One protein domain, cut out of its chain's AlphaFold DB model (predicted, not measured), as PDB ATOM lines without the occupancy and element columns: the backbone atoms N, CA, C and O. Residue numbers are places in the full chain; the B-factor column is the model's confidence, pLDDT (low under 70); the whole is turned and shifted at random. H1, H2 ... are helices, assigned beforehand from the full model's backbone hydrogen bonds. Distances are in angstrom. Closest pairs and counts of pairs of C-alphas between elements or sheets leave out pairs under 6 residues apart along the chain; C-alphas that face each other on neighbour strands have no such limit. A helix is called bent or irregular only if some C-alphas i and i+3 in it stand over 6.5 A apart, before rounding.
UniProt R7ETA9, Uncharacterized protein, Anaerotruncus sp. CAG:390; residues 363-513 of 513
ATOM      1  N   GLU A 363      28.679 -23.911  -6.907       93.00
ATOM      2  CA  GLU A 363      29.735 -24.682  -7.590       93.00
ATOM      3  C   GLU A 363      30.781 -25.200  -6.584       93.00
ATOM      4  O   GLU A 363      31.987 -24.941  -6.671       93.00
ATOM      5  N   ASN A 364      30.298 -25.923  -5.570       90.75
ATOM      6  CA  ASN A 364      31.037 -26.234  -4.345       90.75
ATOM      7  C   ASN A 364      32.343 -26.989  -4.604       90.75
ATOM      8  O   ASN A 364      33.360 -26.685  -3.988       90.75
ATOM      9  N   ALA A 365      32.323 -27.964  -5.518       94.75
ATOM     10  CA  ALA A 365      33.478 -28.813  -5.798       94.75
ATOM     11  C   ALA A 365      34.671 -28.016  -6.350       94.75
ATOM     12  O   ALA A 365      35.810 -28.324  -6.008       94.75
ATOM     13  N   ALA A 366      34.409 -26.986  -7.161       95.31
ATOM     14  CA  ALA A 366      35.446 -26.133  -7.731       95.31
ATOM     15  C   ALA A 366      35.991 -25.120  -6.711       95.31
ATOM     16  O   ALA A 366      37.191 -24.862  -6.674       95.31
ATOM     17  N   ALA A 367      35.127 -24.571  -5.851       96.38
ATOM     18  CA  ALA A 367      35.521 -23.581  -4.845       96.38
ATOM     19  C   ALA A 367      36.198 -24.190  -3.600       96.38
ATOM     20  O   ALA A 367      36.922 -23.490  -2.890       96.38
ATOM     21  N   ARG A 368      35.951 -25.477  -3.315       97.19
ATOM     22  CA  ARG A 368      36.254 -26.146  -2.038       97.19
ATOM     23  C   ARG A 368      37.659 -25.889  -1.510       97.19
ATOM     24  O   ARG A 368      37.810 -25.394  -0.396       97.19
ATOM     25  N   ASP A 369      38.679 -26.242  -2.284       97.75
ATOM     26  CA  ASP A 369      40.052 -26.254  -1.773       97.75
ATOM     27  C   ASP A 369      40.551 -24.826  -1.505       97.75
ATOM     28  O   ASP A 369      41.258 -24.581  -0.524       97.75
ATOM     29  N   VAL A 370      40.117 -23.864  -2.328       98.00
ATOM     30  CA  VAL A 370      40.433 -22.443  -2.144       98.00
ATOM     31  C   VAL A 370      39.713 -21.881  -0.921       98.00
ATOM     32  O   VAL A 370      40.361 -21.247  -0.092       98.00
ATOM     33  N   LEU A 371      38.416 -22.163  -0.744       98.31
ATOM     34  CA  LEU A 371      37.662 -21.694   0.423       98.31
ATOM     35  C   LEU A 371      38.193 -22.276   1.738       98.31
ATOM     36  O   LEU A 371      38.353 -21.535   2.705       98.31
ATOM     37  N   ILE A 372      38.526 -23.569   1.786       98.69
ATOM     38  CA  ILE A 372      39.144 -24.180   2.976       98.69
ATOM     39  C   ILE A 372      40.504 -23.536   3.270       98.69
ATOM     40  O   ILE A 372      40.828 -23.284   4.433       98.69
ATOM     41  N   GLY A 373      41.290 -23.239   2.231       98.25
ATOM     42  CA  GLY A 373      42.534 -22.481   2.357       98.25
ATOM     43  C   GLY A 373      42.314 -21.086   2.945       98.25
ATOM     44  O   GLY A 373      43.008 -20.712   3.884       98.25
ATOM     45  N   MET A 374      41.309 -20.354   2.455       98.06
ATOM     46  CA  MET A 374      40.938 -19.026   2.958       98.06
ATOM     47  C   MET A 374      40.461 -19.064   4.417       98.06
ATOM     48  O   MET A 374      40.855 -18.207   5.195       98.06
ATOM     49  N   ILE A 375      39.672 -20.066   4.826       98.50
ATOM     50  CA  ILE A 375      39.232 -20.234   6.228       98.50
ATOM     51  C   ILE A 375      40.436 -20.410   7.170       98.50
ATOM     52  O   ILE A 375      40.429 -19.926   8.302       98.50
ATOM     53  N   ARG A 376      41.484 -21.099   6.703       97.75
ATOM     54  CA  ARG A 376      42.723 -21.332   7.461       97.75
ATOM     55  C   ARG A 376      43.693 -20.152   7.438       97.75
ATOM     56  O   ARG A 376      44.663 -20.161   8.195       97.75
ATOM     57  N   ASP A 377      43.458 -19.161   6.584       95.50
ATOM     58  CA  ASP A 377      44.319 -17.994   6.447       95.50
ATOM     59  C   ASP A 377      44.202 -17.089   7.687       95.50
ATOM     60  O   ASP A 377      43.157 -16.501   7.975       95.50
ATOM     61  N   LYS A 378      45.304 -16.993   8.437       94.38
ATOM     62  CA  LYS A 378      45.431 -16.159   9.641       94.38
ATOM     63  C   LYS A 378      46.039 -14.778   9.356       94.38
ATOM     64  O   LYS A 378      46.323 -14.043  10.295       94.38
ATOM     65  N   SER A 379      46.249 -14.411   8.088       91.94
ATOM     66  CA  SER A 379      46.816 -13.106   7.709       91.94
ATOM     67  C   SER A 379      45.946 -11.918   8.123       91.94
ATOM     68  O   SER A 379      46.463 -10.818   8.297       91.94
ATOM     69  N   GLY A 380      44.632 -12.130   8.265       89.06
ATOM     70  CA  GLY A 380      43.668 -11.054   8.488       89.06
ATOM     71  C   GLY A 380      43.452 -10.172   7.254       89.06
ATOM     72  O   GLY A 380      42.928  -9.069   7.380       89.06
ATOM     73  N   GLU A 381      43.863 -10.628   6.065       89.75
ATOM     74  CA  GLU A 381      43.702  -9.871   4.826       89.75
ATOM     75  C   GLU A 381      42.220  -9.634   4.493       89.75
ATOM     76  O   GLU A 381      41.380 -10.533   4.606       89.75
ATOM     77  N   MET A 382      41.908  -8.410   4.066       88.81
ATOM     78  CA  MET A 382      40.556  -7.916   3.795       88.81
ATOM     79  C   MET A 382      40.467  -7.340   2.377       88.81
ATOM     80  O   MET A 382      41.454  -6.777   1.894       88.81
ATOM     81  N   PRO A 383      39.294  -7.414   1.724       88.94
ATOM     82  CA  PRO A 383      39.048  -6.694   0.487       88.94
ATOM     83  C   PRO A 383      38.898  -5.182   0.735       88.94
ATOM     84  O   PRO A 383      38.705  -4.717   1.857       88.94
ATOM     85  N   CYS A 384      38.906  -4.415  -0.350       86.12
ATOM     86  CA  CYS A 384      38.597  -2.989  -0.435       86.12
ATOM     87  C   CYS A 384      37.160  -2.744  -0.931       86.12
ATOM     88  O   CYS A 384      36.875  -1.730  -1.565       86.12
ATOM     89  N   SER A 385      36.251  -3.696  -0.696       87.00
ATOM     90  CA  SER A 385      34.880  -3.667  -1.229       87.00
ATOM     91  C   SER A 385      33.955  -2.652  -0.552       87.00
ATOM     92  O   SER A 385      32.898  -2.341  -1.098       87.00
ATOM     93  N   SER A 386      34.357  -2.114   0.598       86.00
ATOM     94  CA  SER A 386      33.688  -1.030   1.318       86.00
ATOM     95  C   SER A 386      34.726  -0.061   1.892       86.00
ATOM     96  O   SER A 386      35.881  -0.419   2.116       86.00
ATOM     97  N   HIS A 387      34.317   1.178   2.135       79.06
ATOM     98  CA  HIS A 387      35.155   2.222   2.715       79.06
ATOM     99  C   HIS A 387      35.201   2.143   4.248       79.06
ATOM    100  O   HIS A 387      36.262   2.295   4.834       79.06
ATOM    101  N   THR A 388      34.059   1.927   4.895       78.75
ATOM    102  CA  THR A 388      33.870   2.040   6.346       78.75
ATOM    103  C   THR A 388      34.198   0.742   7.072       78.75
ATOM    104  O   THR A 388      34.800   0.762   8.150       78.75
ATOM    105  N   PHE A 389      33.775  -0.384   6.498       84.31
ATOM    106  CA  PHE A 389      33.872  -1.678   7.151       84.31
ATOM    107  C   PHE A 389      33.999  -2.817   6.139       84.31
ATOM    108  O   PHE A 389      33.072  -3.088   5.375       84.31
ATOM    109  N   CYS A 390      35.157  -3.476   6.143       88.25
ATOM    110  CA  CYS A 390      35.399  -4.710   5.402       88.25
ATOM    111  C   CYS A 390      35.665  -5.881   6.346       88.25
ATOM    112  O   CYS A 390      36.153  -5.702   7.462       88.25
ATOM    113  N   LEU A 391      35.360  -7.087   5.872       90.12
ATOM    114  CA  LEU A 391      35.565  -8.324   6.617       90.12
ATOM    115  C   LEU A 391      36.752  -9.115   6.065       90.12
ATOM    116  O   LEU A 391      36.975  -9.101   4.855       90.12
ATOM    117  N   PRO A 392      37.511  -9.833   6.914       93.00
ATOM    118  CA  PRO A 392      38.587 -10.694   6.441       93.00
ATOM    119  C   PRO A 392      38.084 -11.730   5.437       93.00
ATOM    120  O   PRO A 392      37.017 -12.317   5.630       93.00
ATOM    121  N   TYR A 393      38.891 -12.033   4.418       95.44
ATOM    122  CA  TYR A 393      38.560 -13.063   3.425       95.44
ATOM    123  C   TYR A 393      38.230 -14.417   4.067       95.44
ATOM    124  O   TYR A 393      37.392 -15.156   3.551       95.44
ATOM    125  N   ALA A 394      38.851 -14.730   5.210       97.06
ATOM    126  CA  ALA A 394      38.536 -15.917   5.994       97.06
ATOM    127  C   ALA A 394      37.067 -15.933   6.455       97.06
ATOM    128  O   ALA A 394      36.401 -16.951   6.305       97.06
ATOM    129  N   VAL A 395      36.539 -14.809   6.952       96.44
ATOM    130  CA  VAL A 395      35.144 -14.683   7.419       96.44
ATOM    131  C   VAL A 395      34.170 -14.796   6.244       96.44
ATOM    132  O   VAL A 395      33.196 -15.548   6.318       96.44
ATOM    133  N   SER A 396      34.473 -14.152   5.113       97.25
ATOM    134  CA  SER A 396      33.686 -14.309   3.882       97.25
ATOM    135  C   SER A 396      33.669 -15.762   3.392       97.25
ATOM    136  O   SER A 396      32.615 -16.275   3.009       97.25
ATOM    137  N   ALA A 397      34.804 -16.469   3.470       98.25
ATOM    138  CA  ALA A 397      34.895 -17.885   3.120       98.25
ATOM    139  C   ALA A 397      34.117 -18.792   4.089       98.25
ATOM    140  O   ALA A 397      33.500 -19.757   3.637       98.25
ATOM    141  N   MET A 398      34.078 -18.473   5.389       98.44
ATOM    142  CA  MET A 398      33.219 -19.171   6.359       98.44
ATOM    143  C   MET A 398      31.744 -19.016   5.976       98.44
ATOM    144  O   MET A 398      31.042 -20.020   5.837       98.44
ATOM    145  N   SER A 399      31.282 -17.785   5.723       97.81
ATOM    146  CA  SER A 399      29.891 -17.528   5.319       97.81
ATOM    147  C   SER A 399      29.526 -18.240   4.012       97.81
ATOM    148  O   SER A 399      28.430 -18.799   3.899       97.81
ATOM    149  N   ALA A 400      30.454 -18.279   3.048       97.81
ATOM    150  CA  ALA A 400      30.302 -19.002   1.789       97.81
ATOM    151  C   ALA A 400      30.229 -20.527   1.993       97.81
ATOM    152  O   ALA A 400      29.333 -21.171   1.447       97.81
ATOM    153  N   ALA A 401      31.108 -21.109   2.814       97.94
ATOM    154  CA  ALA A 401      31.082 -22.534   3.143       97.94
ATOM    155  C   ALA A 401      29.772 -22.939   3.841       97.94
ATOM    156  O   ALA A 401      29.188 -23.967   3.490       97.94
ATOM    157  N   GLY A 402      29.279 -22.099   4.761       97.19
ATOM    158  CA  GLY A 402      27.972 -22.250   5.403       97.19
ATOM    159  C   GLY A 402      26.824 -22.232   4.394       97.19
ATOM    160  O   GLY A 402      26.051 -23.186   4.329       97.19
ATOM    161  N   LYS A 403      26.770 -21.202   3.533       94.94
ATOM    162  CA  LYS A 403      25.766 -21.064   2.459       94.94
ATOM    163  C   LYS A 403      25.686 -22.301   1.568       94.94
ATOM    164  O   LYS A 403      24.604 -22.728   1.181       94.94
ATOM    165  N   CYS A 404      26.848 -22.851   1.235       93.81
ATOM    166  CA  CYS A 404      26.988 -23.989   0.337       93.81
ATOM    167  C   CYS A 404      26.728 -25.339   1.014       93.81
ATOM    168  O   CYS A 404      26.681 -26.359   0.325       93.81
ATOM    169  N   GLY A 405      26.628 -25.374   2.347       95.81
ATOM    170  CA  GLY A 405      26.602 -26.615   3.113       95.81
ATOM    171  C   GLY A 405      27.867 -27.464   2.905       95.81
ATOM    172  O   GLY A 405      27.787 -28.685   2.792       95.81
ATOM    173  N   MET A 406      29.039 -26.829   2.810       97.19
ATOM    174  CA  MET A 406      30.312 -27.483   2.486       97.19
ATOM    175  C   MET A 406      30.841 -28.320   3.661       97.19
ATOM    176  O   MET A 406      31.622 -27.847   4.486       97.19
ATOM    177  N   THR A 407      30.439 -29.591   3.734       97.56
ATOM    178  CA  THR A 407      30.827 -30.493   4.833       97.56
ATOM    179  C   THR A 407      32.341 -30.688   4.960       97.56
ATOM    180  O   THR A 407      32.850 -30.850   6.065       97.56
ATOM    181  N   GLU A 408      33.088 -30.601   3.860       97.81
ATOM    182  CA  GLU A 408      34.548 -30.719   3.846       97.81
ATOM    183  C   GLU A 408      35.255 -29.561   4.563       97.81
ATOM    184  O   GLU A 408      36.406 -29.713   4.971       97.81
ATOM    185  N   ALA A 409      34.578 -28.426   4.764       98.19
ATOM    186  CA  ALA A 409      35.105 -27.300   5.529       98.19
ATOM    187  C   ALA A 409      34.957 -27.484   7.050       98.19
ATOM    188  O   ALA A 409      35.628 -26.779   7.805       98.19
ATOM    189  N   LEU A 410      34.139 -28.441   7.518       98.44
ATOM    190  CA  LEU A 410      33.882 -28.667   8.948       98.44
ATOM    191  C   LEU A 410      35.162 -28.796   9.789       98.44
ATOM    192  O   LEU A 410      35.205 -28.170  10.845       98.44
ATOM    193  N   PRO A 411      36.224 -29.519   9.372       98.12
ATOM    194  CA  PRO A 411      37.456 -29.577  10.153       98.12
ATOM    195  C   PRO A 411      38.091 -28.199  10.372       98.12
ATOM    196  O   PRO A 411      38.425 -27.875  11.506       98.12
ATOM    197  N   ALA A 412      38.201 -27.380   9.320       98.25
ATOM    198  CA  ALA A 412      38.796 -26.045   9.403       98.25
ATOM    199  C   ALA A 412      37.933 -25.076  10.226       98.25
ATOM    200  O   ALA A 412      38.458 -24.291  11.009       98.25
ATOM    201  N   LEU A 413      36.606 -25.161  10.096       98.44
ATOM    202  CA  LEU A 413      35.679 -24.363  10.900       98.44
ATOM    203  C   LEU A 413      35.734 -24.758  12.383       98.44
ATOM    204  O   LEU A 413      35.757 -23.900  13.261       98.44
ATOM    205  N   LEU A 414      35.787 -26.059  12.683       98.12
ATOM    206  CA  LEU A 414      35.840 -26.562  14.057       98.12
ATOM    207  C   LEU A 414      37.188 -26.313  14.734       98.12
ATOM    208  O   LEU A 414      37.206 -26.181  15.957       98.12
ATOM    209  N   ASP A 415      38.282 -26.204  13.975       96.81
ATOM    210  CA  ASP A 415      39.566 -25.731  14.507       96.81
ATOM    211  C   ASP A 415      39.417 -24.329  15.120       96.81
ATOM    212  O   ASP A 415      39.973 -24.075  16.181       96.81
ATOM    213  N   ILE A 416      38.596 -23.455  14.528       96.50
ATOM    214  CA  ILE A 416      38.307 -22.111  15.053       96.50
ATOM    215  C   ILE A 416      37.323 -22.182  16.228       96.50
ATOM    216  O   ILE A 416      37.560 -21.615  17.294       96.50
ATOM    217  N   VAL A 417      36.205 -22.894  16.050       96.12
ATOM    218  CA  VAL A 417      35.122 -22.957  17.050       96.12
ATOM    219  C   VAL A 417      35.580 -23.596  18.360       96.12
ATOM    220  O   VAL A 417      35.065 -23.236  19.415       96.12
ATOM    221  N   CYS A 418      36.519 -24.547  18.311       95.38
ATOM    222  CA  CYS A 418      36.950 -25.314  19.482       95.38
ATOM    223  C   CYS A 418      38.249 -24.800  20.126       95.38
ATOM    224  O   CYS A 418      38.556 -25.227  21.243       95.38
ATOM    225  N   ASP A 419      39.001 -23.919  19.459       93.88
ATOM    226  CA  ASP A 419      40.236 -23.327  19.982       93.88
ATOM    227  C   ASP A 419      40.063 -21.821  20.277       93.88
ATOM    228  O   ASP A 419      39.973 -21.008  19.355       93.88
ATOM    229  N   PRO A 420      39.988 -21.410  21.558       87.19
ATOM    230  CA  PRO A 420      39.801 -20.009  21.929       87.19
ATOM    231  C   PRO A 420      41.012 -19.132  21.633       87.19
ATOM    232  O   PRO A 420      40.878 -17.909  21.663       87.19
ATOM    233  N   ASP A 421      42.158 -19.735  21.340       90.25
ATOM    234  CA  ASP A 421      43.394 -19.029  21.041       90.25
ATOM    235  C   ASP A 421      43.700 -19.060  19.533       90.25
ATOM    236  O   ASP A 421      44.701 -18.496  19.097       90.25
ATOM    237  N   TYR A 422      42.803 -19.623  18.701       92.12
ATOM    238  CA  TYR A 422      42.999 -19.727  17.250       92.12
ATOM    239  C   TYR A 422      43.359 -18.382  16.608       92.12
ATOM    240  O   TYR A 422      44.254 -18.313  15.760       92.12
ATOM    241  N   ALA A 423      42.648 -17.327  17.014       88.00
ATOM    242  CA  ALA A 423      42.778 -15.977  16.481       88.00
ATOM    243  C   ALA A 423      43.881 -15.139  17.158       88.00
ATOM    244  O   ALA A 423      44.080 -13.997  16.760       88.00
ATOM    245  N   ALA A 424      44.600 -15.673  18.154       85.69
ATOM    246  CA  ALA A 424      45.578 -14.906  18.934       85.69
ATOM    247  C   ALA A 424      46.749 -14.363  18.091       85.69
ATOM    248  O   ALA A 424      47.289 -13.304  18.404       85.69
ATOM    249  N   ASP A 425      47.105 -15.066  17.012       86.31
ATOM    250  CA  ASP A 425      48.189 -14.686  16.097       86.31
ATOM    251  C   ASP A 425      47.708 -13.868  14.886       86.31
ATOM    252  O   ASP A 425      48.513 -13.507  14.024       86.31
ATOM    253  N   ILE A 426      46.404 -13.590  14.782       87.94
ATOM    254  CA  ILE A 426      45.868 -12.740  13.715       87.94
ATOM    255  C   ILE A 426      46.228 -11.287  14.056       87.94
ATOM    256  O   ILE A 426      46.003 -10.858  15.193       87.94
ATOM    257  N   PRO A 427      46.795 -10.508  13.114       82.56
ATOM    258  CA  PRO A 427      47.144  -9.117  13.372       82.56
ATOM    259  C   PRO A 427      45.951  -8.316  13.898       82.56
ATOM    260  O   PRO A 427      44.821  -8.504  13.451       82.56
ATOM    261  N   ASN A 428      46.208  -7.375  14.812       71.75
ATOM    262  CA  ASN A 428      45.171  -6.431  15.214       71.75
ATOM    263  C   ASN A 428      44.773  -5.578  14.000       71.75
ATOM    264  O   ASN A 428      45.611  -4.885  13.414       71.75
ATOM    265  N   LEU A 429      43.500  -5.669  13.623       73.75
ATOM    266  CA  LEU A 429      42.966  -5.055  12.412       73.75
ATOM    267  C   LEU A 429      42.623  -3.566  12.615       73.75
ATOM    268  O   LEU A 429      42.379  -2.867  11.634       73.75
ATOM    269  N   ASP A 430      42.697  -3.045  13.847       62.47
ATOM    270  CA  ASP A 430      42.474  -1.626  14.188       62.47
ATOM    271  C   ASP A 430      43.485  -0.649  13.548       62.47
ATOM    272  O   ASP A 430      43.265   0.563  13.520       62.47
ATOM    273  N   LYS A 431      44.608  -1.168  13.032       52.28
ATOM    274  CA  LYS A 431      45.695  -0.405  12.391       52.28
ATOM    275  C   LYS A 431      45.620  -0.366  10.867       52.28
ATOM    276  O   LYS A 431      46.479   0.257  10.244       52.28
ATOM    277  N   VAL A 432      44.647  -1.041  10.256       55.88
ATOM    278  CA  VAL A 432      44.464  -1.023   8.800       55.88
ATOM    279  C   VAL A 432      43.685   0.247   8.443       55.88
ATOM    280  O   VAL A 432      42.504   0.345   8.752       55.88
ATOM    281  N   GLU A 433      44.365   1.238   7.852       52.38
ATOM    282  CA  GLU A 433      43.816   2.572   7.534       52.38
ATOM    283  C   GLU A 433      42.372   2.529   6.987       52.38
ATOM    284  O   GLU A 433      42.076   1.787   6.050       52.38
ATOM    285  N   ASP A 434      41.491   3.335   7.597       54.12
ATOM    286  CA  ASP A 434      40.077   3.629   7.279       54.12
ATOM    287  C   ASP A 434      39.067   2.464   7.134       54.12
ATOM    288  O   ASP A 434      37.868   2.722   7.244       54.12
ATOM    289  N   LYS A 435      39.501   1.203   6.975       53.09
ATOM    290  CA  LYS A 435      38.663   0.054   6.549       53.09
ATOM    291  C   LYS A 435      38.061  -0.793   7.677       53.09
ATOM    292  O   LYS A 435      37.279  -1.708   7.411       53.09
ATOM    293  N   THR A 436      38.430  -0.522   8.926       59.06
ATOM    294  CA  THR A 436      38.099  -1.356  10.094       59.06
ATOM    295  C   THR A 436      37.457  -0.556  11.215       59.06
ATOM    296  O   THR A 436      37.626  -0.887  12.384       59.06
ATOM    297  N   LYS A 437      36.661   0.474  10.892       66.81
ATOM    298  CA  LYS A 437      36.082   1.376  11.910       66.81
ATOM    299  C   LYS A 437      35.279   0.657  12.994       66.81
ATOM    300  O   LYS A 437      35.080   1.225  14.064       66.81
ATOM    301  N   LEU A 438      34.835  -0.575  12.726       73.19
ATOM    302  CA  LEU A 438      34.095  -1.393  13.679       73.19
ATOM    303  C   LEU A 438      34.964  -2.441  14.405       73.19
ATOM    304  O   LEU A 438      34.550  -2.875  15.472       73.19
ATOM    305  N   ILE A 439      36.155  -2.826  13.919       77.25
ATOM    306  CA  ILE A 439      37.063  -3.772  14.610       77.25
ATOM    307  C   ILE A 439      38.089  -2.975  15.420       77.25
ATOM    308  O   ILE A 439      38.962  -2.316  14.862       77.25
ATOM    309  N   CYS A 440      37.965  -3.024  16.742       71.81
ATOM    310  CA  CYS A 440      38.655  -2.124  17.660       71.81
ATOM    311  C   CYS A 440      39.886  -2.748  18.330       71.81
ATOM    312  O   CYS A 440      40.783  -2.009  18.743       71.81
ATOM    313  N   ASP A 441      39.922  -4.073  18.482       75.25
ATOM    314  CA  ASP A 441      41.001  -4.802  19.152       75.25
ATOM    315  C   ASP A 441      41.038  -6.300  18.775       75.25
ATOM    316  O   ASP A 441      40.317  -6.776  17.898       75.25
ATOM    317  N   GLY A 442      41.922  -7.060  19.429       78.69
ATOM    318  CA  GLY A 442      42.054  -8.502  19.211       78.69
ATOM    319  C   GLY A 442      40.873  -9.337  19.723       78.69
ATOM    320  O   GLY A 442      40.644 -10.426  19.192       78.69
ATOM    321  N   ASP A 443      40.101  -8.846  20.698       79.25
ATOM    322  CA  ASP A 443      38.911  -9.555  21.187       79.25
ATOM    323  C   ASP A 443      37.795  -9.503  20.137       79.25
ATOM    324  O   ASP A 443      37.106 -10.502  19.920       79.25
ATOM    325  N   ASP A 444      37.683  -8.393  19.404       80.62
ATOM    326  CA  ASP A 444      36.799  -8.287  18.243       80.62
ATOM    327  C   ASP A 444      37.169  -9.260  17.126       80.62
ATOM    328  O   ASP A 444      36.294  -9.930  16.578       80.62
ATOM    329  N   VAL A 445      38.461  -9.366  16.793       85.62
ATOM    330  CA  VAL A 445      38.945 -10.317  15.778       85.62
ATOM    331  C   VAL A 445      38.602 -11.743  16.198       85.62
ATOM    332  O   VAL A 445      38.029 -12.510  15.422       85.62
ATOM    333  N   LYS A 446      38.895 -12.089  17.454       86.88
ATOM    334  CA  LYS A 446      38.576 -13.396  18.022       86.88
ATOM    335  C   LYS A 446      37.081 -13.692  17.977       86.88
ATOM    336  O   LYS A 446      36.694 -14.791  17.575       86.88
ATOM    337  N   TYR A 447      36.248 -12.733  18.368       87.25
ATOM    338  CA  TYR A 447      34.801 -12.891  18.348       87.25
ATOM    339  C   TYR A 447      34.276 -13.068  16.925       87.25
ATOM    340  O   TYR A 447      33.544 -14.024  16.680       87.25
ATOM    341  N   LEU A 448      34.700 -12.215  15.989       89.00
ATOM    342  CA  LEU A 448      34.283 -12.241  14.588       89.00
ATOM    343  C   LEU A 448      34.589 -13.590  13.922       89.00
ATOM    344  O   LEU A 448      33.710 -14.183  13.297       89.00
ATOM    345  N   TYR A 449      35.810 -14.107  14.095       93.06
ATOM    346  CA  TYR A 449      36.196 -15.422  13.573       93.06
ATOM    347  C   TYR A 449      35.390 -16.547  14.226       93.06
ATOM    348  O   TYR A 449      34.912 -17.450  13.538       93.06
ATOM    349  N   PHE A 450      35.216 -16.496  15.549       93.44
ATOM    350  CA  PHE A 450      34.466 -17.511  16.280       93.44
ATOM    351  C   PHE A 450      33.002 -17.577  15.839       93.44
ATOM    352  O   PHE A 450      32.519 -18.665  15.518       93.44
ATOM    353  N   VAL A 451      32.295 -16.442  15.801       92.25
ATOM    354  CA  VAL A 451      30.886 -16.447  15.397       92.25
ATOM    355  C   VAL A 451      30.742 -16.780  13.921       92.25
ATOM    356  O   VAL A 451      29.892 -17.607  13.606       92.25
ATOM    357  N   GLY A 452      31.590 -16.244  13.036       95.44
ATOM    358  CA  GLY A 452      31.575 -16.582  11.609       95.44
ATOM    359  C   GLY A 452      31.727 -18.089  11.371       95.44
ATOM    360  O   GLY A 452      30.935 -18.698  10.646       95.44
ATOM    361  N   ALA A 453      32.679 -18.726  12.061       97.69
ATOM    362  CA  ALA A 453      32.881 -20.168  11.975       97.69
ATOM    363  C   ALA A 453      31.716 -20.961  12.588       97.69
ATOM    364  O   ALA A 453      31.246 -21.924  11.982       97.69
ATOM    365  N   LEU A 454      31.208 -20.554  13.759       96.62
ATOM    366  CA  LEU A 454      30.061 -21.201  14.407       96.62
ATOM    367  C   LEU A 454      28.797 -21.111  13.542       96.62
ATOM    368  O   LEU A 454      28.080 -22.100  13.399       96.62
ATOM    369  N   GLY A 455      28.550 -19.947  12.943       96.56
ATOM    370  CA  GLY A 455      27.472 -19.706  11.993       96.56
ATOM    371  C   GLY A 455      27.539 -20.649  10.803       96.56
ATOM    372  O   GLY A 455      26.563 -21.327  10.494       96.56
ATOM    373  N   ALA A 456      28.718 -20.765  10.190       98.19
ATOM    374  CA  ALA A 456      28.945 -21.674   9.074       98.19
ATOM    375  C   ALA A 456      28.739 -23.150   9.458       98.19
ATOM    376  O   ALA A 456      28.080 -23.887   8.726       98.19
ATOM    377  N   VAL A 457      29.248 -23.586  10.619       98.25
ATOM    378  CA  VAL A 457      29.013 -24.949  11.137       98.25
ATOM    379  C   VAL A 457      27.523 -25.199  11.341       98.25
ATOM    380  O   VAL A 457      27.035 -26.278  11.012       98.25
ATOM    381  N   TYR A 458      26.794 -24.217  11.867       96.69
ATOM    382  CA  TYR A 458      25.368 -24.348  12.123       96.69
ATOM    383  C   TYR A 458      24.540 -24.373  10.831       96.69
ATOM    384  O   TYR A 458      23.631 -25.194  10.710       96.69
ATOM    385  N   ASP A 459      24.893 -23.560   9.831       96.94
ATOM    386  CA  ASP A 459      24.300 -23.625   8.489       96.94
ATOM    387  C   ASP A 459      24.519 -25.019   7.864       96.94
ATOM    388  O   ASP A 459      23.573 -25.645   7.380       96.94
ATOM    389  N   ILE A 460      25.740 -25.566   7.969       97.75
ATOM    390  CA  ILE A 460      26.056 -26.930   7.513       97.75
ATOM    391  C   ILE A 460      25.271 -27.972   8.315       97.75
ATOM    392  O   ILE A 460      24.759 -28.917   7.725       97.75
ATOM    393  N   TYR A 461      25.139 -27.824   9.632       97.62
ATOM    394  CA  TYR A 461      24.367 -28.737  10.481       97.62
ATOM    395  C   TYR A 461      22.886 -28.775  10.101       97.62
ATOM    396  O   TYR A 461      22.299 -29.855  10.061       97.62
ATOM    397  N   ARG A 462      22.283 -27.625   9.772       95.62
ATOM    398  CA  ARG A 462      20.885 -27.564   9.319       95.62
ATOM    399  C   ARG A 462      20.669 -28.326   8.011       95.62
ATOM    400  O   ARG A 462      19.612 -28.928   7.844       95.62
ATOM    401  N   ALA A 463      21.648 -28.308   7.107       96.06
ATOM    402  CA  ALA A 463      21.579 -29.021   5.831       96.06
ATOM    403  C   ALA A 463      22.012 -30.500   5.934       96.06
ATOM    404  O   ALA A 463      21.416 -31.371   5.304       96.06
ATOM    405  N   TYR A 464      23.034 -30.789   6.742       97.25
ATOM    406  CA  TYR A 464      23.729 -32.076   6.833       97.25
ATOM    407  C   TYR A 464      24.024 -32.452   8.300       97.25
ATOM    408  O   TYR A 464      25.193 -32.520   8.712       97.25
ATOM    409  N   PRO A 465      22.988 -32.738   9.109       96.56
ATOM    410  CA  PRO A 465      23.127 -32.905  10.556       96.56
ATOM    411  C   PRO A 465      24.072 -34.046  10.942       96.56
ATOM    412  O   PRO A 465      24.880 -33.889  11.855       96.56
ATOM    413  N   ASP A 466      24.042 -35.169  10.220       96.19
ATOM    414  CA  ASP A 466      24.897 -36.324  10.517       96.19
ATOM    415  C   ASP A 466      26.382 -36.040  10.273       96.19
ATOM    416  O   ASP A 466      27.242 -36.528  11.007       96.19
ATOM    417  N   ALA A 467      26.702 -35.257   9.238       96.44
ATOM    418  CA  ALA A 467      28.080 -34.883   8.934       96.44
ATOM    419  C   ALA A 467      28.640 -33.959  10.021       96.44
ATOM    420  O   ALA A 467      29.725 -34.215  10.543       96.44
ATOM    421  N   ALA A 468      27.866 -32.943  10.413       96.56
ATOM    422  CA  ALA A 468      28.230 -32.040  11.497       96.56
ATOM    423  C   ALA A 468      28.365 -32.779  12.841       96.56
ATOM    424  O   ALA A 468      29.381 -32.614  13.512       96.56
ATOM    425  N   ARG A 469      27.416 -33.662  13.195       95.06
ATOM    426  CA  ARG A 469      27.473 -34.470  14.430       95.06
ATOM    427  C   ARG A 469      28.706 -35.368  14.490       95.06
ATOM    428  O   ARG A 469      29.371 -35.422  15.521       95.06
ATOM    429  N   ARG A 470      29.057 -36.035  13.384       95.56
ATOM    430  CA  ARG A 470      30.304 -36.816  13.308       95.56
ATOM    431  C   ARG A 470      31.534 -35.934  13.511       95.56
ATOM    432  O   ARG A 470      32.422 -36.313  14.263       95.56
ATOM    433  N   ALA A 471      31.565 -34.760  12.884       95.94
ATOM    434  CA  ALA A 471      32.702 -33.852  12.978       95.94
ATOM    435  C   ALA A 471      32.908 -33.289  14.399       95.94
ATOM    436  O   ALA A 471      34.049 -33.104  14.820       95.94
ATOM    437  N   VAL A 472      31.832 -33.042  15.158       96.25
ATOM    438  CA  VAL A 472      31.933 -32.554  16.548       96.25
ATOM    439  C   VAL A 472      32.159 -33.659  17.578       96.25
ATOM    440  O   VAL A 472      32.684 -33.367  18.650       96.25
ATOM    441  N   ALA A 473      31.817 -34.917  17.276       92.88
ATOM    442  CA  ALA A 473      31.984 -36.042  18.203       92.88
ATOM    443  C   ALA A 473      33.448 -36.251  18.637       92.88
ATOM    444  O   ALA A 473      33.714 -36.686  19.756       92.88
ATOM    445  N   GLU A 474      34.398 -35.892  17.773       85.38
ATOM    446  CA  GLU A 474      35.841 -35.977  18.034       85.38
ATOM    447  C   GLU A 474      36.411 -34.710  18.703       85.38
ATOM    448  O   GLU A 474      37.608 -34.625  18.980       85.38
ATOM    449  N   ARG A 475      35.571 -33.700  18.964       93.25
ATOM    450  CA  ARG A 475      35.985 -32.373  19.429       93.25
ATOM    451  C   ARG A 475      35.451 -32.084  20.825       93.25
ATOM    452  O   ARG A 475      34.300 -32.359  21.168       93.25
ATOM    453  N   ARG A 476      36.282 -31.432  21.639       92.81
ATOM    454  CA  ARG A 476      35.846 -30.915  22.938       92.81
ATOM    455  C   ARG A 476      34.832 -29.791  22.725       92.81
ATOM    456  O   ARG A 476      35.112 -28.841  22.003       92.81
ATOM    457  N   LYS A 477      33.698 -29.874  23.424       93.75
ATOM    458  CA  LYS A 477      32.686 -28.814  23.452       93.75
ATOM    459  C   LYS A 477      33.312 -27.468  23.869       93.75
ATOM    460  O   LYS A 477      33.965 -27.430  24.922       93.75
ATOM    461  N   PRO A 478      33.124 -26.387  23.093       91.62
ATOM    462  CA  PRO A 478      33.715 -25.089  23.399       91.62
ATOM    463  C   PRO A 478      33.084 -24.441  24.635       91.62
ATOM    464  O   PRO A 478      31.887 -24.578  24.903       91.62
ATOM    465  N   ASP A 479      33.899 -23.702  25.391       88.00
ATOM    466  CA  ASP A 479      33.433 -22.868  26.500       88.00
ATOM    467  C   ASP A 479      33.156 -21.452  25.992       88.00
ATOM    468  O   ASP A 479      34.078 -20.669  25.764       88.00
ATOM    469  N   VAL A 480      31.873 -21.116  25.850       83.06
ATOM    470  CA  VAL A 480      31.394 -19.813  25.356       83.06
ATOM    471  C   VAL A 480      32.001 -18.637  26.123       83.06
ATOM    472  O   VAL A 480      32.261 -17.587  25.536       83.06
ATOM    473  N   LYS A 481      32.302 -18.811  27.418       81.38
ATOM    474  CA  LYS A 481      32.906 -17.757  28.242       81.38
ATOM    475  C   LYS A 481      34.332 -17.405  27.831       81.38
ATOM    476  O   LYS A 481      34.854 -16.429  28.335       81.38
ATOM    477  N   LYS A 482      34.978 -18.185  26.966       80.75
ATOM    478  CA  LYS A 482      36.311 -17.863  26.446       80.75
ATOM    479  C   LYS A 482      36.278 -17.029  25.171       80.75
ATOM    480  O   LYS A 482      37.336 -16.566  24.762       80.75
ATOM    481  N   TYR A 483      35.107 -16.865  24.554       74.31
ATOM    482  CA  TYR A 483      34.924 -16.171  23.274       74.31
ATOM    483  C   TYR A 483      34.019 -14.946  23.397       74.31
ATOM    484  O   TYR A 483      34.282 -13.920  22.789       74.31
ATOM    485  N   VAL A 484      32.952 -15.052  24.195       61.19
ATOM    486  CA  VAL A 484      31.891 -14.031  24.302       61.19
ATOM    487  C   VAL A 484      32.115 -13.107  25.510       61.19
ATOM    488  O   VAL A 484      31.238 -12.363  25.934       61.19
ATOM    489  N   THR A 485      33.309 -13.141  26.100       49.50
ATOM    490  CA  THR A 485      33.725 -12.199  27.143       49.50
ATOM    491  C   THR A 485      34.713 -11.205  26.544       49.50
ATOM    492  O   THR A 485      35.912 -11.438  26.631       49.50
ATOM    493  N   GLY A 486      34.240 -10.120  25.926       48.75
ATOM    494  CA  GLY A 486      35.146  -9.013  25.582       48.75
ATOM    495  C   GLY A 486      34.863  -8.234  24.304       48.75
ATOM    496  O   GLY A 486      35.322  -7.107  24.225       48.75
ATOM    497  N   ALA A 487      34.093  -8.754  23.343       44.38
ATOM    498  CA  ALA A 487      33.854  -8.013  22.102       44.38
ATOM    499  C   ALA A 487      32.988  -6.771  22.348       44.38
ATOM    500  O   ALA A 487      31.830  -6.887  22.781       44.38
ATOM    501  N   SER A 488      33.564  -5.601  22.079       48.41
ATOM    502  CA  SER A 488      32.859  -4.326  22.077       48.41
ATOM    503  C   SER A 488      31.886  -4.292  20.905       48.41
ATOM    504  O   SER A 488      32.124  -4.891  19.859       48.41
ATOM    505  N   MET A 489      30.789  -3.557  21.017       52.25
ATOM    506  CA  MET A 489      29.965  -3.227  19.854       52.25
ATOM    507  C   MET A 489      30.283  -1.781  19.464       52.25
ATOM    508  O   MET A 489      29.495  -0.898  19.711       52.25
ATOM    509  N   ILE A 490      31.468  -1.561  18.877       43.03
ATOM    510  CA  ILE A 490      32.048  -0.260  18.466       43.03
ATOM    511  C   ILE A 490      32.590   0.584  19.624       43.03
ATOM    512  O   ILE A 490      31.951   0.816  20.643       43.03
ATOM    513  N   GLY A 491      33.813   1.083  19.428       46.88
ATOM    514  CA  GLY A 491      34.566   1.822  20.432       46.88
ATOM    515  C   GLY A 491      35.315   0.882  21.373       46.88
ATOM    516  O   GLY A 491      34.967  -0.282  21.547       46.88
ATOM    517  N   ARG A 492      36.392   1.378  21.987       43.38
ATOM    518  CA  ARG A 492      37.092   0.672  23.071       43.38
ATOM    519  C   ARG A 492      36.172   0.634  24.299       43.38
ATOM    520  O   ARG A 492      36.336   1.449  25.203       43.38
ATOM    521  N   THR A 493      35.158  -0.228  24.304       41.12
ATOM    522  CA  THR A 493      34.184  -0.334  25.394       41.12
ATOM    523  C   THR A 493      34.496  -1.546  26.263       41.12
ATOM    524  O   THR A 493      34.384  -2.698  25.873       41.12
ATOM    525  N   ASP A 494      34.864  -1.270  27.505       44.12
ATOM    526  CA  ASP A 494      34.953  -2.217  28.620       44.12
ATOM    527  C   ASP A 494      33.573  -2.482  29.291       44.12
ATOM    528  O   ASP A 494      33.473  -3.299  30.223       44.12
ATOM    529  N   GLY A 495      32.499  -1.833  28.807       41.81
ATOM    530  CA  GLY A 495      31.214  -1.674  29.505       41.81
ATOM    531  C   GLY A 495      30.007  -2.440  28.954       41.81
ATOM    532  O   GLY A 495      29.503  -3.320  29.654       41.81
ATOM    533  N   VAL A 496      29.520  -2.138  27.741       47.69
ATOM    534  CA  VAL A 496      28.310  -2.783  27.184       47.69
ATOM    535  C   VAL A 496      28.687  -3.908  26.240       47.69
ATOM    536  O   VAL A 496      29.354  -3.720  25.228       47.69
ATOM    537  N   ARG A 497      28.316  -5.121  26.648       61.94
ATOM    538  CA  ARG A 497      28.885  -6.376  26.155       61.94
ATOM    539  C   ARG A 497      27.855  -7.127  25.328       61.94
ATOM    540  O   ARG A 497      26.667  -7.084  25.634       61.94
ATOM    541  N   ASN A 498      28.335  -7.841  24.316       57.00
ATOM    542  CA  ASN A 498      27.522  -8.592  23.367       57.00
ATOM    543  C   ASN A 498      26.414  -9.456  24.030       57.00
ATOM    544  O   ASN A 498      26.692 -10.260  24.927       57.00
ATOM    545  N   SER A 499      25.166  -9.315  23.566       65.75
ATOM    546  CA  SER A 499      23.983 -10.068  24.019       65.75
ATOM    547  C   SER A 499      23.912 -11.502  23.459       65.75
ATOM    548  O   SER A 499      23.150 -12.332  23.965       65.75
ATOM    549  N   SER A 500      24.777 -11.861  22.502       77.81
ATOM    550  CA  SER A 500      24.742 -13.136  21.770       77.81
ATOM    551  C   SER A 500      25.021 -14.392  22.601       77.81
ATOM    552  O   SER A 500      24.796 -15.519  22.156       77.81
ATOM    553  N   GLY A 501      25.489 -14.250  23.844       81.88
ATOM    554  CA  GLY A 501      25.876 -15.390  24.676       81.88
ATOM    555  C   GLY A 501      24.751 -16.406  24.915       81.88
ATOM    556  O   GLY A 501      25.043 -17.567  25.214       81.88
ATOM    557  N   LYS A 502      23.473 -16.007  24.824       85.38
ATOM    558  CA  LYS A 502      22.327 -16.933  24.902       85.38
ATOM    559  C   LYS A 502      22.189 -17.768  23.621       85.38
ATOM    560  O   LYS A 502      22.183 -18.996  23.717       85.38
ATOM    561  N   ILE A 503      22.132 -17.130  22.448       88.75
ATOM    562  CA  ILE A 503      21.993 -17.819  21.153       88.75
ATOM    563  C   ILE A 503      23.207 -18.703  20.846       88.75
ATOM    564  O   ILE A 503      23.033 -19.863  20.477       88.75
ATOM    565  N   VAL A 504      24.423 -18.223  21.122       91.12
ATOM    566  CA  VAL A 504      25.663 -18.997  20.956       91.12
ATOM    567  C   VAL A 504      25.633 -20.279  21.791       91.12
ATOM    568  O   VAL A 504      25.938 -21.360  21.283       91.12
ATOM    569  N   ARG A 505      25.228 -20.191  23.069       91.50
ATOM    570  CA  ARG A 505      25.090 -21.370  23.943       91.50
ATOM    571  C   ARG A 505      24.069 -22.357  23.395       91.50
ATOM    572  O   ARG A 505      24.376 -23.541  23.329       91.50
ATOM    573  N   ARG A 506      22.904 -21.871  22.954       92.69
ATOM    574  CA  ARG A 506      21.861 -22.707  22.345       92.69
ATOM    575  C   ARG A 506      22.393 -23.464  21.124       92.69
ATOM    576  O   ARG A 506      22.239 -24.677  21.063       92.69
ATOM    577  N   MET A 507      23.069 -22.777  20.200       93.94
ATOM    578  CA  MET A 507      23.639 -23.396  18.995       93.94
ATOM    579  C   MET A 507      24.681 -24.468  19.333       93.94
ATOM    580  O   MET A 507      24.634 -25.568  18.788       93.94
ATOM    581  N   ILE A 508      25.598 -24.180  20.262       94.31
ATOM    582  CA  ILE A 508      26.611 -25.147  20.709       94.31
ATOM    583  C   ILE A 508      25.962 -26.347  21.402       94.31
ATOM    584  O   ILE A 508      26.357 -27.485  21.155       94.31
ATOM    585  N   ASP A 509      24.974 -26.117  22.266       94.06
ATOM    586  CA  ASP A 509      24.252 -27.187  22.950       94.06
ATOM    587  C   ASP A 509      23.516 -28.089  21.959       94.06
ATOM    588  O   ASP A 509      23.491 -29.295  22.156       94.06
ATOM    589  N   GLU A 510      22.937 -27.537  20.894       94.25
ATOM    590  CA  GLU A 510      22.276 -28.323  19.851       94.25
ATOM    591  C   GLU A 510      23.248 -29.126  18.987       94.25
ATOM    592  O   GLU A 510      22.955 -30.280  18.674       94.25
ATOM    593  N   LEU A 511      24.401 -28.548  18.645       94.50
ATOM    594  CA  LEU A 511      25.446 -29.215  17.869       94.50
ATOM    595  C   LEU A 511      26.089 -30.380  18.639       94.50
ATOM    596  O   LEU A 511      26.336 -31.426  18.050       94.50
ATOM    597  N   TRP A 512      26.329 -30.222  19.948       93.19
ATOM    598  CA  TRP A 512      26.979 -31.222  20.818       93.19
ATOM    599  C   TRP A 512      25.997 -32.151  21.566       93.19
ATOM    600  O   TRP A 512      26.376 -32.758  22.572       93.19
ATOM    601  N   LYS A 513      24.742 -32.250  21.108       87.19
ATOM    602  CA  LYS A 513      23.787 -33.291  21.534       87.19
ATOM    603  C   LYS A 513      24.064 -34.603  20.815       87.19
ATOM    604  O   LYS A 513      24.052 -35.638  21.509       87.19
TER     605      LYS A 513
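This is residues 363 to 513 of the 513 residues of an uncharacterized protein of Anaerotruncus sp. CAG:390 (UniProt R7ETA9). The long helix H4 runs through the middle of a helical body, with H2 and H3 packed on it and H1 covering H2 and H3 away from H4; H1 to H4 make a bundle with much crossing of its helices. H5 folds back from the last end of H4, H6 lies across H4 from H2, and parts of the three long links gather beyond the end where H4 begins. The printed part has 151 residues with six named helices, H1 to H6 in chain order, and no named strand; the class is all helix. It is compact, with a radius of gyration of the C-alphas of 15.1 A and spans of 42 by 35 by 22 A.

H1, residues 364 to 376, begins at C-alpha 364 (31.037, -26.234, -4.345) and is 17.3 A long. It is irregular, with C-alphas 366 and 369 7.5 A apart. H2, residues 393 to 403, measures 15.1 A. H3, residues 407 to 418, measures 16.7 A and is irregular, with C-alphas 408 and 411 7.0 A apart. H4, residues 442 to 463, is the longest at 31.9 A and begins at C-alpha 442 (42.054, -8.502, 19.211). H5, residues 465 to 473, is 12.1 A long. H6, residues 501 to 511, measures 15.4 A and ends at C-alpha 511 (25.446, -29.215, 17.869).

H1, H2, H3 and H4 form an up and down bundle, each running against the one before it. H1, with residues 371 to 376 alone, touches H2 in a helical hairpin at a steep tilt of 42 degrees; their closest C-alphas, of Ile 375 and Ala 394, are 4.4 A apart. H3, with residues 408 to 413 alone, touches H1 at a shallow tilt of 16 degrees, the same way; the closest C-alphas, of Ile 372 and Ala 409, are 5.7 A apart. H4 is the hub, touching four helices. It touches H2 at a shallow tilt of 20 degrees, the same way, with the C-alphas of Gly 402 and Ala 456 closest at 3.8 A. H3 and H4 form a helical hairpin at a tilt of 37 degrees, only just steep; their closest C-alphas, of Leu 413 and Ala 453, are 5.2 A apart. With residues 457 to 461 alone, H4 touches H5, and the closest C-alphas, of Tyr 461 and Ala 468, are 5.2 A apart. H6 only just touches H4, with 3 pairs of C-alphas within 8 A, the closest being Tyr 458 and Met 507 at 7.1 A; H4 does this with residues 458 to 461 alone. H1 and H4 are apart. Every O i to N i+4 pair is within hydrogen-bond range in H2, H4, H5 and H6, against 7 of 9 in H1 and 5 of 8 in H3.

The two farthest C-alphas, of Ala 366 and Gly 495, are 44.8 A apart. The printed part has no cut and ends at residue 513, the chain's last. The links H1 to H2, H3 to H4 and H5 to H6 are long, with 16, 23 and 27 residues. The mean pLDDT of the printed part is 85.4; residues 430 to 437 and 484 to 499 are under 70.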